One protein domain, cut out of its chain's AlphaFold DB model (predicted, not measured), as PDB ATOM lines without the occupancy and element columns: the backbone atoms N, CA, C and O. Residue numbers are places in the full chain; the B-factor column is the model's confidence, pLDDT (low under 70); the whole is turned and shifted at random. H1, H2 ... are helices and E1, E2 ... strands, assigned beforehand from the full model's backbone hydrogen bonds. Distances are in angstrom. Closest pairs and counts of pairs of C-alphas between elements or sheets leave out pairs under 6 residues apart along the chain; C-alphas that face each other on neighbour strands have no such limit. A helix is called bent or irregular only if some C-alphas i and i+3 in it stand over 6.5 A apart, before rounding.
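Overview. This is residues 2 to 92 of the 231 residues of an uncharacterized protein of Arthrobacter sp. MWB30 (UniProt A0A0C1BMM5). A long, bent hairpin of two strands, E1 and E2, has the short strand E3 beside E2, and one helix, H1, packs slantwise over a face of this small sheet. A long stretch with no named element, residues 2 to 31, comes before the sheet, and its residues 3 to 9 stick out free. The 91 printed residues hold three named strands and then one named helix, with the sheet in the order E1, E2, E3, antiparallel throughout. The class is mixed, with under half of the residues in named elements; the whole is loose, with a radius of gyration of the C-alphas of 15.3 A and spans of 45 by 34 by 29 A.

Along the chain. After residues 2 to 31, E1 runs from residue 32, C-alpha at (-26.954, 7.596, -33.690), to 41, 25.4 A, and bends by 72 degrees at residue 37. E2, residues 52 to 61, is 25.3 A long and bends by 66 degrees at residue 55. E3 is residues 68 to 72. H1, residues 75 to 90, is 22.3 A long and ends with C-alpha 90 at (-16.962, 7.672, -47.657).

Arrangement. The strongly twisted sheet is a meander, each strand the antiparallel neighbour of the one before. In the hairpin E1 and E2, N 34 and O 59 are within hydrogen-bond range at 2.7 A. In the hairpin E2 and E3, N 70 and O 58 are at 2.8 A. H1 is on the sheet at a height of 5.1 A, making two layers, a helix on one face of a sheet. It lies over E3, slantwise at 38 degrees on the local plane; their closest C-alphas, of Gly 70 and Ala 82, are 4.0 A apart. Every O i to N i+4 pair in H1 is within hydrogen-bond range.

Size, cuts and confidence. The C-alphas farthest apart, of Gly 6 and Thr 48, are 47.8 A apart. The printed part has no cut, and no link between named elements is long. Confidence is low, with pLDDT under 70, at residues 2 to 20, 43 to 47 and 49 to 50.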
ATOM      1  N   ARG A   2     -35.148  15.369 -28.439       36.09
ATOM      2  CA  ARG A   2     -36.467  15.875 -28.017       36.09
ATOM      3  C   ARG A   2     -37.329  16.100 -29.253       36.09
ATOM      4  O   ARG A   2     -36.799  16.558 -30.263       36.09
ATOM      5  N   ASP A   3     -38.606  15.743 -29.200       48.53
ATOM      6  CA  ASP A   3     -39.528  16.041 -30.299       48.53
ATOM      7  C   ASP A   3     -39.856  17.546 -30.381       48.53
ATOM      8  O   ASP A   3     -39.388  18.358 -29.579       48.53
ATOM      9  N   LEU A   4     -40.694  17.919 -31.354       28.31
ATOM     10  CA  LEU A   4     -41.154  19.298 -31.568       28.31
ATOM     11  C   LEU A   4     -41.967  19.871 -30.390       28.31
ATOM     12  O   LEU A   4     -42.233  21.069 -30.364       28.31
ATOM     13  N   THR A   5     -42.350  19.043 -29.414       41.91
ATOM     14  CA  THR A   5     -43.031  19.447 -28.173       41.91
ATOM     15  C   THR A   5     -42.079  19.517 -26.976       41.91
ATOM     16  O   THR A   5     -42.497  19.784 -25.851       41.91
ATOM     17  N   GLY A   6     -40.779  19.289 -27.198       41.09
ATOM     18  CA  GLY A   6     -39.757  19.301 -26.155       41.09
ATOM     19  C   GLY A   6     -39.750  18.048 -25.274       41.09
ATOM     20  O   GLY A   6     -38.961  17.993 -24.319       41.09
ATOM     21  N   LYS A   7     -40.581  17.044 -25.590       48.84
ATOM     22  CA  LYS A   7     -40.625  15.758 -24.893       48.84
ATOM     23  C   LYS A   7     -39.392  14.952 -25.273       48.84
ATOM     24  O   LYS A   7     -39.074  14.805 -26.451       48.84
ATOM     25  N   ASP A   8     -38.679  14.456 -24.268       45.19
ATOM     26  CA  ASP A   8     -37.538  13.567 -24.478       45.19
ATOM     27  C   ASP A   8     -38.046  12.249 -25.072       45.19
ATOM     28  O   ASP A   8     -38.823  11.537 -24.435       45.19
ATOM     29  N   ILE A   9     -37.679  11.970 -26.323       53.00
ATOM     30  CA  ILE A   9     -38.142  10.781 -27.053       53.00
ATOM     31  C   ILE A   9     -37.210   9.579 -26.884       53.00
ATOM     32  O   ILE A   9     -37.449   8.545 -27.498       53.00
ATOM     33  N   GLY A  10     -36.211   9.673 -25.998       38.62
ATOM     34  CA  GLY A  10     -35.402   8.524 -25.592       38.62
ATOM     35  C   GLY A  10     -34.487   7.973 -26.687       38.62
ATOM     36  O   GLY A  10     -34.464   8.455 -27.820       38.62
ATOM     37  N   THR A  11     -33.657   7.010 -26.287       42.47
ATOM     38  CA  THR A  11     -32.675   6.306 -27.113       42.47
ATOM     39  C   THR A  11     -33.336   5.441 -28.162       42.47
ATOM     40  O   THR A  11     -34.372   4.806 -27.971       42.47
ATOM     41  N   THR A  12     -32.664   5.403 -29.286       41.84
ATOM     42  CA  THR A  12     -33.098   4.691 -30.455       41.84
ATOM     43  C   THR A  12     -32.624   3.248 -30.282       41.84
ATOM     44  O   THR A  12     -31.443   2.985 -30.086       41.84
ATOM     45  N   ILE A  13     -33.617   2.356 -30.207       48.28
ATOM     46  CA  ILE A  13     -33.609   1.005 -29.615       48.28
ATOM     47  C   ILE A  13     -33.286   0.950 -28.109       48.28
ATOM     48  O   ILE A  13     -32.172   1.216 -27.671       48.28
ATOM     49  N   ASP A  14     -34.246   0.443 -27.335       38.84
ATOM     50  CA  ASP A  14     -33.961  -0.575 -26.319       38.84
ATOM     51  C   ASP A  14     -34.527  -1.896 -26.872       38.84
ATOM     52  O   ASP A  14     -35.712  -1.980 -27.229       38.84
ATOM     53  N   PHE A  15     -33.672  -2.905 -27.060       44.38
ATOM     54  CA  PHE A  15     -34.083  -4.219 -27.548       44.38
ATOM     55  C   PHE A  15     -34.847  -4.843 -26.384       44.38
ATOM     56  O   PHE A  15     -34.198  -5.287 -25.448       44.38
ATOM     57  N   ARG A  16     -36.192  -4.852 -26.410       36.94
ATOM     58  CA  ARG A  16     -37.126  -5.108 -25.277       36.94
ATOM     59  C   ARG A  16     -36.841  -6.282 -24.301       36.94
ATOM     60  O   ARG A  16     -37.618  -6.448 -23.369       36.94
ATOM     61  N   THR A  17     -35.770  -7.065 -24.442       42.31
ATOM     62  CA  THR A  17     -35.275  -8.048 -23.458       42.31
ATOM     63  C   THR A  17     -33.738  -8.261 -23.425       42.31
ATOM     64  O   THR A  17     -33.311  -9.194 -22.752       42.31
ATOM     65  N   GLN A  18     -32.885  -7.496 -24.134       43.19
ATOM     66  CA  GLN A  18     -31.455  -7.860 -24.334       43.19
ATOM     67  C   GLN A  18     -30.400  -6.742 -24.159       43.19
ATOM     68  O   GLN A  18     -29.328  -6.817 -24.747       43.19
ATOM     69  N   GLY A  19     -30.635  -5.760 -23.286       51.94
ATOM     70  CA  GLY A  19     -29.573  -4.850 -22.825       51.94
ATOM     71  C   GLY A  19     -29.032  -3.871 -23.885       51.94
ATOM     72  O   GLY A  19     -29.577  -3.776 -24.987       51.94
ATOM     73  N   PRO A  20     -27.993  -3.082 -23.539       64.00
ATOM     74  CA  PRO A  20     -27.427  -2.084 -24.441       64.00
ATOM     75  C   PRO A  20     -26.742  -2.763 -25.631       64.00
ATOM     76  O   PRO A  20     -25.904  -3.644 -25.460       64.00
ATOM     77  N   TYR A  21     -27.086  -2.336 -26.844       70.75
ATOM     78  CA  TYR A  21     -26.389  -2.763 -28.053       70.75
ATOM     79  C   TYR A  21     -25.027  -2.082 -28.143       70.75
ATOM     80  O   TYR A  21     -24.949  -0.857 -28.249       70.75
ATOM     81  N   GLU A  22     -23.959  -2.873 -28.125       81.81
ATOM     82  CA  GLU A  22     -22.607  -2.390 -28.393       81.81
ATOM     83  C   GLU A  22     -22.328  -2.475 -29.892       81.81
ATOM     84  O   GLU A  22     -22.293  -3.559 -30.479       81.81
ATOM     85  N   ALA A  23     -22.141  -1.314 -30.521       86.31
ATOM     86  CA  ALA A  23     -21.788  -1.253 -31.930       86.31
ATOM     87  C   ALA A  23     -20.435  -1.941 -32.175       86.31
ATOM     88  O   ALA A  23     -19.441  -1.645 -31.511       86.31
ATOM     89  N   ARG A  24     -20.399  -2.863 -33.139       92.75
ATOM     90  CA  ARG A  24     -19.200  -3.636 -33.499       92.75
ATOM     91  C   ARG A  24     -18.290  -2.874 -34.454       92.75
ATOM     92  O   ARG A  24     -17.093  -3.150 -34.519       92.75
ATOM     93  N   CYS A  25     -18.859  -1.959 -35.231       93.88
ATOM     94  CA  CYS A  25     -18.129  -1.171 -36.210       93.88
ATOM     95  C   CYS A  25     -17.680   0.176 -35.615       93.88
ATOM     96  O   CYS A  25     -18.375   0.738 -34.765       93.88
ATOM     97  N   PRO A  26     -16.538   0.734 -36.061       95.44
ATOM     98  CA  PRO A  26     -15.995   1.984 -35.531       95.44
ATOM     99  C   PRO A  26     -16.731   3.206 -36.103       95.44
ATOM    100  O   PRO A  26     -16.173   3.998 -36.864       95.44
ATOM    101  N   TRP A  27     -18.009   3.353 -35.760       92.75
ATOM    102  CA  TRP A  27     -18.806   4.519 -36.128       92.75
ATOM    103  C   TRP A  27     -18.244   5.807 -35.505       92.75
ATOM    104  O   TRP A  27     -17.697   5.765 -34.400       92.75
ATOM    105  N   PRO A  28     -18.395   6.972 -36.166       91.94
ATOM    106  CA  PRO A  28     -18.091   8.260 -35.544       91.94
ATOM    107  C   PRO A  28     -18.792   8.421 -34.189       91.94
ATOM    108  O   PRO A  28     -19.932   7.986 -34.044       91.94
ATOM    109  N   ALA A  29     -18.159   9.095 -33.227       87.00
ATOM    110  CA  ALA A  29     -18.662   9.194 -31.851       87.00
ATOM    111  C   ALA A  29     -20.074   9.807 -31.727       87.00
ATOM    112  O   ALA A  29     -20.819   9.460 -30.819       87.00
ATOM    113  N   GLU A  30     -20.459  10.689 -32.654       88.88
ATOM    114  CA  GLU A  30     -21.783  11.332 -32.693       88.88
ATOM    115  C   GLU A  30     -22.833  10.513 -33.459       88.88
ATOM    116  O   GLU A  30     -23.935  10.990 -33.735       88.88
ATOM    117  N   THR A  31     -22.495   9.283 -33.845       89.25
ATOM    118  CA  THR A  31     -23.392   8.423 -34.608       89.25
ATOM    119  C   THR A  31     -24.542   7.949 -33.747       89.25
ATOM    120  O   THR A  31     -24.368   7.420 -32.651       89.25
ATOM    121  N   HIS A  32     -25.735   8.077 -34.302       89.00
ATOM    122  CA  HIS A  32     -26.954   7.596 -33.690       89.00
ATOM    123  C   HIS A  32     -27.476   6.360 -34.431       89.00
ATOM    124  O   HIS A  32     -27.406   6.301 -35.657       89.00
ATOM    125  N   VAL A  33     -28.005   5.371 -33.707       88.44
ATOM    126  CA  VAL A  33     -28.436   4.084 -34.275       88.44
ATOM    127  C   VAL A  33     -29.882   3.785 -33.896       88.44
ATOM    128  O   VAL A  33     -30.248   3.895 -32.735       88.44
ATOM    129  N   SER A  34     -30.689   3.391 -34.883       89.56
ATOM    130  CA  SER A  34     -32.041   2.839 -34.750       89.56
ATOM    131  C   SER A  34     -32.106   1.423 -35.255       89.56
ATOM    132  O   SER A  34     -31.337   1.056 -36.128       89.56
ATOM    133  N   ALA A  35     -33.066   0.642 -34.787       87.88
ATOM    134  CA  ALA A  35     -33.394  -0.655 -35.348       87.88
ATOM    135  C   ALA A  35     -34.855  -0.973 -35.088       87.88
ATOM    136  O   ALA A  35     -35.503  -0.437 -34.185       87.88
ATOM    137  N   GLY A  36     -35.359  -1.891 -35.892       86.94
ATOM    138  CA  GLY A  36     -36.707  -2.391 -35.760       86.94
ATOM    139  C   GLY A  36     -36.953  -3.577 -36.671       86.94
ATOM    140  O   GLY A  36     -36.060  -4.083 -37.354       86.94
ATOM    141  N   LEU A  37     -38.209  -4.009 -36.673       89.75
ATOM    142  CA  LEU A  37     -38.742  -4.945 -37.648       89.75
ATOM    143  C   LEU A  37     -39.539  -4.153 -38.679       89.75
ATOM    144  O   LEU A  37     -40.415  -3.366 -38.323       89.75
ATOM    145  N   GLY A  38     -39.222  -4.357 -39.952       86.06
ATOM    146  CA  GLY A  38     -39.860  -3.682 -41.075       86.06
ATOM    147  C   GLY A  38     -40.482  -4.665 -42.055       86.06
ATOM    148  O   GLY A  38     -40.120  -5.842 -42.100       86.06
ATOM    149  N   VAL A  39     -41.413  -4.159 -42.861       85.88
ATOM    150  CA  VAL A  39     -41.892  -4.822 -44.075       85.88
ATOM    151  C   VAL A  39     -41.315  -4.054 -45.256       85.88
ATOM    152  O   VAL A  39     -41.535  -2.850 -45.377       85.88
ATOM    153  N   VAL A  40     -40.560  -4.736 -46.110       82.88
ATOM    154  CA  VAL A  40     -40.036  -4.167 -47.350       82.88
ATOM    155  C   VAL A  40     -40.958  -4.579 -48.478       82.88
ATOM    156  O   VAL A  40     -41.167  -5.768 -48.699       82.88
ATOM    157  N   PHE A  41     -41.495  -3.595 -49.193       82.50
ATOM    158  CA  PHE A  41     -42.277  -3.824 -50.400       82.50
ATOM    159  C   PHE A  41     -41.337  -3.887 -51.597       82.50
ATOM    160  O   PHE A  41     -40.613  -2.934 -51.893       82.50
ATOM    161  N   GLN A  42     -41.349  -5.018 -52.287       77.44
ATOM    162  CA  GLN A  42     -40.642  -5.180 -53.541       77.44
ATOM    163  C   GLN A  42     -41.563  -4.745 -54.670       77.44
ATOM    164  O   GLN A  42     -42.727  -5.140 -54.754       77.44
ATOM    165  N   ARG A  43     -41.029  -3.927 -55.574       68.31
ATOM    166  CA  ARG A  43     -41.727  -3.573 -56.806       68.31
ATOM    167  C   ARG A  43     -41.617  -4.775 -57.756       68.31
ATOM    168  O   ARG A  43     -40.761  -4.789 -58.633       68.31
ATOM    169  N   ASN A  44     -42.418  -5.818 -57.517       60.53
ATOM    170  CA  ASN A  44     -42.422  -7.023 -58.345       60.53
ATOM    171  C   ASN A  44     -43.036  -6.710 -59.712       60.53
ATOM    172  O   ASN A  44     -44.227  -6.428 -59.822       60.53
ATOM    173  N   ILE A  45     -42.193  -6.731 -60.744       58.25
ATOM    174  CA  ILE A  45     -42.611  -6.599 -62.147       58.25
ATOM    175  C   ILE A  45     -43.222  -7.921 -62.639       58.25
ATOM    176  O   ILE A  45     -44.111  -7.905 -63.485       58.25
ATOM    177  N   ASP A  46     -42.803  -9.045 -62.055       65.25
ATOM    178  CA  ASP A  46     -43.366 -10.367 -62.303       65.25
ATOM    179  C   ASP A  46     -44.051 -10.883 -61.028       65.25
ATOM    180  O   ASP A  46     -43.493 -10.823 -59.931       65.25
ATOM    181  N   LYS A  47     -45.306 -11.324 -61.145       62.56
ATOM    182  CA  LYS A  47     -46.220 -11.609 -60.019       62.56
ATOM    183  C   LYS A  47     -45.942 -12.955 -59.332       62.56
ATOM    184  O   LYS A  47     -46.815 -13.479 -58.644       62.56
ATOM    185  N   THR A  48     -44.774 -13.549 -59.557       71.38
ATOM    186  CA  THR A  48     -44.457 -14.926 -59.151       71.38
ATOM    187  C   THR A  48     -43.914 -15.047 -57.730       71.38
ATOM    188  O   THR A  48     -43.961 -16.133 -57.168       71.38
ATOM    189  N   GLU A  49     -43.439 -13.953 -57.136       63.53
ATOM    190  CA  GLU A  49     -42.905 -13.917 -55.769       63.53
ATOM    191  C   GLU A  49     -43.740 -12.978 -54.878       63.53
ATOM    192  O   GLU A  49     -44.388 -12.048 -55.385       63.53
ATOM    193  N   PRO A  50     -43.755 -13.180 -53.546       64.50
ATOM    194  CA  PRO A  50     -44.462 -12.288 -52.640       64.50
ATOM    195  C   PRO A  50     -43.917 -10.863 -52.777       64.50
ATOM    196  O   PRO A  50     -42.725 -10.618 -52.624       64.50
ATOM    197  N   ALA A  51     -44.807  -9.899 -53.023       80.75
ATOM    198  CA  ALA A  51     -44.469  -8.487 -53.237       80.75
ATOM    199  C   ALA A  51     -43.888  -7.779 -51.992       80.75
ATOM    200  O   ALA A  51     -43.691  -6.563 -51.997       80.75
ATOM    201  N   SER A  52     -43.636  -8.510 -50.903       85.81
ATOM    202  CA  SER A  52     -43.051  -7.976 -49.681       85.81
ATOM    203  C   SER A  52     -42.388  -9.052 -48.825       85.81
ATOM    204  O   SER A  52     -42.868 -10.185 -48.789       85.81
ATOM    205  N   TYR A  53     -41.371  -8.675 -48.050       85.19
ATOM    206  CA  TYR A  53     -40.765  -9.524 -47.020       85.19
ATOM    207  C   TYR A  53     -40.619  -8.777 -45.688       85.19
ATOM    208  O   TYR A  53     -40.567  -7.547 -45.649       85.19
ATOM    209  N   LYS A  54     -40.567  -9.527 -44.581       87.44
ATOM    210  CA  LYS A  54     -40.242  -8.993 -43.250       87.44
ATOM    211  C   LYS A  54     -38.738  -9.070 -43.027       87.44
ATOM    212  O   LYS A  54     -38.129 -10.080 -43.362       87.44
ATOM    213  N   THR A  55     -38.158  -8.039 -42.425       90.88
ATOM    214  CA  THR A  55     -36.724  -8.001 -42.110       90.88
ATOM    215  C   THR A  55     -36.470  -7.276 -40.799       90.88
ATOM    216  O   THR A  55     -37.226  -6.371 -40.431       90.88
ATOM    217  N   LEU A  56     -35.388  -7.642 -40.111       90.69
ATOM    218  CA  LEU A  56     -34.754  -6.715 -39.181       90.69
ATOM    219  C   LEU A  56     -34.034  -5.647 -39.998       90.69
ATOM    220  O   LEU A  56     -33.537  -5.907 -41.100       90.69
ATOM    221  N   PHE A  57     -34.001  -4.440 -39.460       93.25
ATOM    222  CA  PHE A  57     -33.212  -3.361 -40.021       93.25
ATOM    223  C   PHE A  57     -32.512  -2.596 -38.912       93.25
ATOM    224  O   PHE A  57     -33.006  -2.540 -37.789       93.25
ATOM    225  N   LEU A  58     -31.402  -1.963 -39.271       93.44
ATOM    226  CA  LEU A  58     -30.672  -1.015 -38.445       93.44
ATOM    227  C   LEU A  58     -30.437   0.251 -39.278       93.44
ATOM    228  O   LEU A  58     -29.940   0.174 -40.398       93.44
ATOM    229  N   GLU A  59     -30.846   1.409 -38.774       93.94
ATOM    230  CA  GLU A  59     -30.617   2.717 -39.386       93.94
ATOM    231  C   GLU A  59     -29.560   3.471 -38.605       93.94
ATOM    232  O   GLU A  59     -29.725   3.763 -37.424       93.94
ATOM    233  N   VAL A  60     -28.486   3.821 -39.287       92.81
ATOM    234  CA  VAL A  60     -27.384   4.581 -38.720       92.81
ATOM    235  C   VAL A  60     -27.465   6.010 -39.217       92.81
ATOM    236  O   VAL A  60     -27.702   6.242 -40.398       92.81
ATOM    237  N   TYR A  61     -27.228   6.966 -38.331       90.88
ATOM    238  CA  TYR A  61     -27.249   8.397 -38.602       90.88
ATOM    239  C   TYR A  61     -25.863   8.971 -38.272       90.88
ATOM    240  O   TYR A  61     -25.675   9.509 -37.176       90.88
ATOM    241  N   PRO A  62     -24.859   8.807 -39.158       88.06
ATOM    242  CA  PRO A  62     -23.554   9.431 -38.971       88.06
ATOM    243  C   PRO A  62     -23.659  10.962 -39.072       88.06
ATOM    244  O   PRO A  62     -24.505  11.471 -39.818       88.06
ATOM    245  N   PRO A  63     -22.781  11.717 -38.390       81.00
ATOM    246  CA  PRO A  63     -22.765  13.171 -38.490       81.00
ATOM    247  C   PRO A  63     -22.546  13.621 -39.942       81.00
ATOM    248  O   PRO A  63     -21.666  13.120 -40.641       81.00
ATOM    249  N   GLY A  64     -23.372  14.565 -40.404       77.38
ATOM    250  CA  GLY A  64     -23.283  15.134 -41.754       77.38
ATOM    251  C   GLY A  64     -23.779  14.234 -42.894       77.38
ATOM    252  O   GLY A  64     -23.732  14.654 -44.048       77.38
ATOM    253  N   ALA A  65     -24.280  13.031 -42.604       77.31
ATOM    254  CA  ALA A  65     -24.851  12.126 -43.597       77.31
ATOM    255  C   ALA A  65     -26.377  12.010 -43.449       77.31
ATOM    256  O   ALA A  65     -26.958  12.328 -42.409       77.31
ATOM    257  N   SER A  66     -27.042  11.524 -44.503       83.56
ATOM    258  CA  SER A  66     -28.394  10.978 -44.346       83.56
ATOM    259  C   SER A  66     -28.346   9.653 -43.574       83.56
ATOM    260  O   SER A  66     -27.271   9.144 -43.254       83.56
ATOM    261  N   PHE A  67     -29.510   9.073 -43.288       89.56
ATOM    262  CA  PHE A  67     -29.555   7.775 -42.628       89.56
ATOM    263  C   PHE A  67     -29.103   6.657 -43.576       89.56
ATOM    264  O   PHE A  67     -29.381   6.663 -44.779       89.56
ATOM    265  N   ILE A  68     -28.414   5.668 -43.020       92.75
ATOM    266  CA  ILE A  68     -27.925   4.482 -43.714       92.75
ATOM    267  C   ILE A  68     -28.642   3.284 -43.119       92.75
ATOM    268  O   ILE A  68     -28.413   2.927 -41.967       92.75
ATOM    269  N   ARG A  69     -29.503   2.643 -43.910       94.38
ATOM    270  CA  ARG A  69     -30.203   1.431 -43.481       94.38
ATOM    271  C   ARG A  69     -29.440   0.178 -43.891       94.38
ATOM    272  O   ARG A  69     -29.206  -0.037 -45.083       94.38
ATOM    273  N   GLY A  70     -29.101  -0.668 -42.931       95.00
ATOM    274  CA  GLY A  70     -28.725  -2.063 -43.136       95.00
ATOM    275  C   GLY A  70     -29.899  -2.992 -42.834       95.00
ATOM    276  O   GLY A  70     -30.730  -2.689 -41.982       95.00
ATOM    277  N   GLU A  71     -29.984  -4.106 -43.553       94.94
ATOM    278  CA  GLU A  71     -31.024  -5.128 -43.394       94.94
ATOM    279  C   GLU A  71     -30.350  -6.492 -43.256       94.94
ATOM    280  O   GLU A  71     -29.310  -6.733 -43.873       94.94
ATOM    281  N   GLY A  72     -30.934  -7.380 -42.456       93.56
ATOM    282  CA  GLY A  72     -30.361  -8.692 -42.183       93.56
ATOM    283  C   GLY A  72     -31.238  -9.552 -41.278       93.56
ATOM    284  O   GLY A  72     -32.289  -9.125 -40.806       93.56
ATOM    285  N   ALA A  73     -30.797 -10.788 -41.040       89.62
ATOM    286  CA  ALA A  73     -31.483 -11.729 -40.151       89.62
ATOM    287  C   ALA A  73     -31.142 -11.523 -38.663       89.62
ATOM    288  O   ALA A  73     -31.851 -12.042 -37.804       89.62
ATOM    289  N   THR A  74     -30.075 -10.777 -38.358       89.38
ATOM    290  CA  THR A  74     -29.624 -10.459 -36.994       89.38
ATOM    291  C   THR A  74     -29.195  -8.986 -36.902       89.38
ATOM    292  O   THR A  74     -28.909  -8.384 -37.946       89.38
ATOM    293  N   PRO A  75     -29.137  -8.383 -35.698       89.12
ATOM    294  CA  PRO A  75     -28.613  -7.027 -35.511       89.12
ATOM    295  C   PRO A  75     -27.204  -6.842 -36.089       89.12
ATOM    296  O   PRO A  75     -26.957  -5.865 -36.787       89.12
ATOM    297  N   GLU A  76     -26.323  -7.826 -35.900       90.88
ATOM    298  CA  GLU A  76     -24.950  -7.829 -36.412       90.88
ATOM    299  C   GLU A  76     -24.924  -7.777 -37.938       90.88
ATOM    300  O   GLU A  76     -24.194  -6.978 -38.518       90.88
ATOM    301  N   ALA A  77     -25.760  -8.587 -38.594       93.81
ATOM    302  CA  ALA A  77     -25.878  -8.575 -40.046       93.81
ATOM    303  C   ALA A  77     -26.434  -7.236 -40.559       93.81
ATOM    304  O   ALA A  77     -26.023  -6.764 -41.621       93.81
ATOM    305  N   CYS A  78     -27.345  -6.607 -39.808       94.00
ATOM    306  CA  CYS A  78     -27.846  -5.276 -40.137       94.00
ATOM    307  C   CYS A  78     -26.741  -4.217 -39.996       94.00
ATOM    308  O   CYS A  78     -26.590  -3.387 -40.891       94.00
ATOM    309  N   GLU A  79     -25.950  -4.252 -38.920       95.25
ATOM    310  CA  GLU A  79     -24.819  -3.339 -38.733       95.25
ATOM    311  C   GLU A  79     -23.757  -3.533 -39.817       95.25
ATOM    312  O   GLU A  79     -23.364  -2.554 -40.444       95.25
ATOM    313  N   ASP A  80     -23.356  -4.772 -40.112       96.38
ATOM    314  CA  ASP A  80     -22.365  -5.078 -41.152       96.38
ATOM    315  C   ASP A  80     -22.838  -4.561 -42.527       96.38
ATOM    316  O   ASP A  80     -22.067  -3.975 -43.300       96.38
ATOM    317  N   ALA A  81     -24.135  -4.704 -42.829       96.19
ATOM    318  CA  ALA A  81     -24.741  -4.171 -44.047       96.19
ATOM    319  C   ALA A  81     -24.760  -2.631 -44.078       96.19
ATOM    320  O   ALA A  81     -24.488  -2.036 -45.127       96.19
ATOM    321  N   ALA A  82     -25.072  -1.977 -42.955       95.38
ATOM    322  CA  ALA A  82     -25.037  -0.522 -42.842       95.38
ATOM    323  C   ALA A  82     -23.600   0.010 -42.954       95.38
ATOM    324  O   ALA A  82     -23.340   0.945 -43.712       95.38
ATOM    325  N   TRP A  83     -22.646  -0.623 -42.270       95.75
ATOM    326  CA  TRP A  83     -21.235  -0.254 -42.276       95.75
ATOM    327  C   TRP A  83     -20.639  -0.346 -43.674       95.75
ATOM    328  O   TRP A  83     -19.994   0.592 -44.139       95.75
ATOM    329  N   LYS A  84     -20.935  -1.423 -44.408       95.62
ATOM    330  CA  LYS A  84     -20.520  -1.558 -45.810       95.62
ATOM    331  C   LYS A  84     -21.016  -0.391 -46.668       95.62
ATOM    332  O   LYS A  84     -20.250   0.144 -47.466       95.62
ATOM    333  N   LYS A  85     -22.278   0.027 -46.509       94.00
ATOM    334  CA  LYS A  85     -22.834   1.186 -47.231       94.00
ATOM    335  C   LYS A  85     -22.150   2.492 -46.824       94.00
ATOM    336  O   LYS A  85     -21.859   3.310 -47.691       94.00
ATOM    337  N   TYR A  86     -21.847   2.667 -45.540       92.81
ATOM    338  CA  TYR A  86     -21.119   3.832 -45.040       92.81
ATOM    339  C   TYR A  86     -19.705   3.925 -45.618       92.81
ATOM    340  O   TYR A  86     -19.323   4.971 -46.138       92.81
ATOM    341  N   GLN A  87     -18.965   2.815 -45.635       92.44
ATOM    342  CA  GLN A  87     -17.636   2.754 -46.243       92.44
ATOM    343  C   GLN A  87     -17.678   3.045 -47.747       92.44
ATOM    344  O   GLN A  87     -16.835   3.780 -48.257       92.44
ATOM    345  N   LEU A  88     -18.682   2.532 -48.465       91.06
ATOM    346  CA  LEU A  88     -18.878   2.881 -49.874       91.06
ATOM    347  C   LEU A  88     -19.162   4.374 -50.061       91.06
ATOM    348  O   LEU A  88     -18.652   4.961 -51.006       91.06
ATOM    349  N   ALA A  89     -19.954   4.988 -49.180       89.50
ATOM    350  CA  ALA A  89     -20.254   6.414 -49.243       89.50
ATOM    351  C   ALA A  89     -19.003   7.277 -49.006       89.50
ATOM    352  O   ALA A  89     -18.749   8.187 -49.791       89.50
ATOM    353  N   LEU A  90     -18.204   6.957 -47.980       87.50
ATOM    354  CA  LEU A  90     -16.962   7.672 -47.657       87.50
ATOM    355  C   LEU A  90     -15.949   7.638 -48.807       87.50
ATOM    356  O   LEU A  90     -15.313   8.646 -49.104       87.50
ATOM    357  N   ASN A  91     -15.843   6.495 -49.484       88.25
ATOM    358  CA  ASN A  91     -14.905   6.287 -50.587       88.25
ATOM    359  C   ASN A  91     -15.526   6.596 -51.965       88.25
ATOM    360  O   ASN A  91     -15.000   6.203 -52.997       88.25
ATOM    361  N   CYS A  92     -16.674   7.279 -52.022       85.75
ATOM    362  CA  CYS A  92     -17.327   7.647 -53.281       85.75
ATOM    363  C   CYS A  92     -16.905   9.050 -53.755       85.75
ATOM    364  O   CYS A  92     -17.748   9.843 -54.176       85.75
TER     365      CYS A  92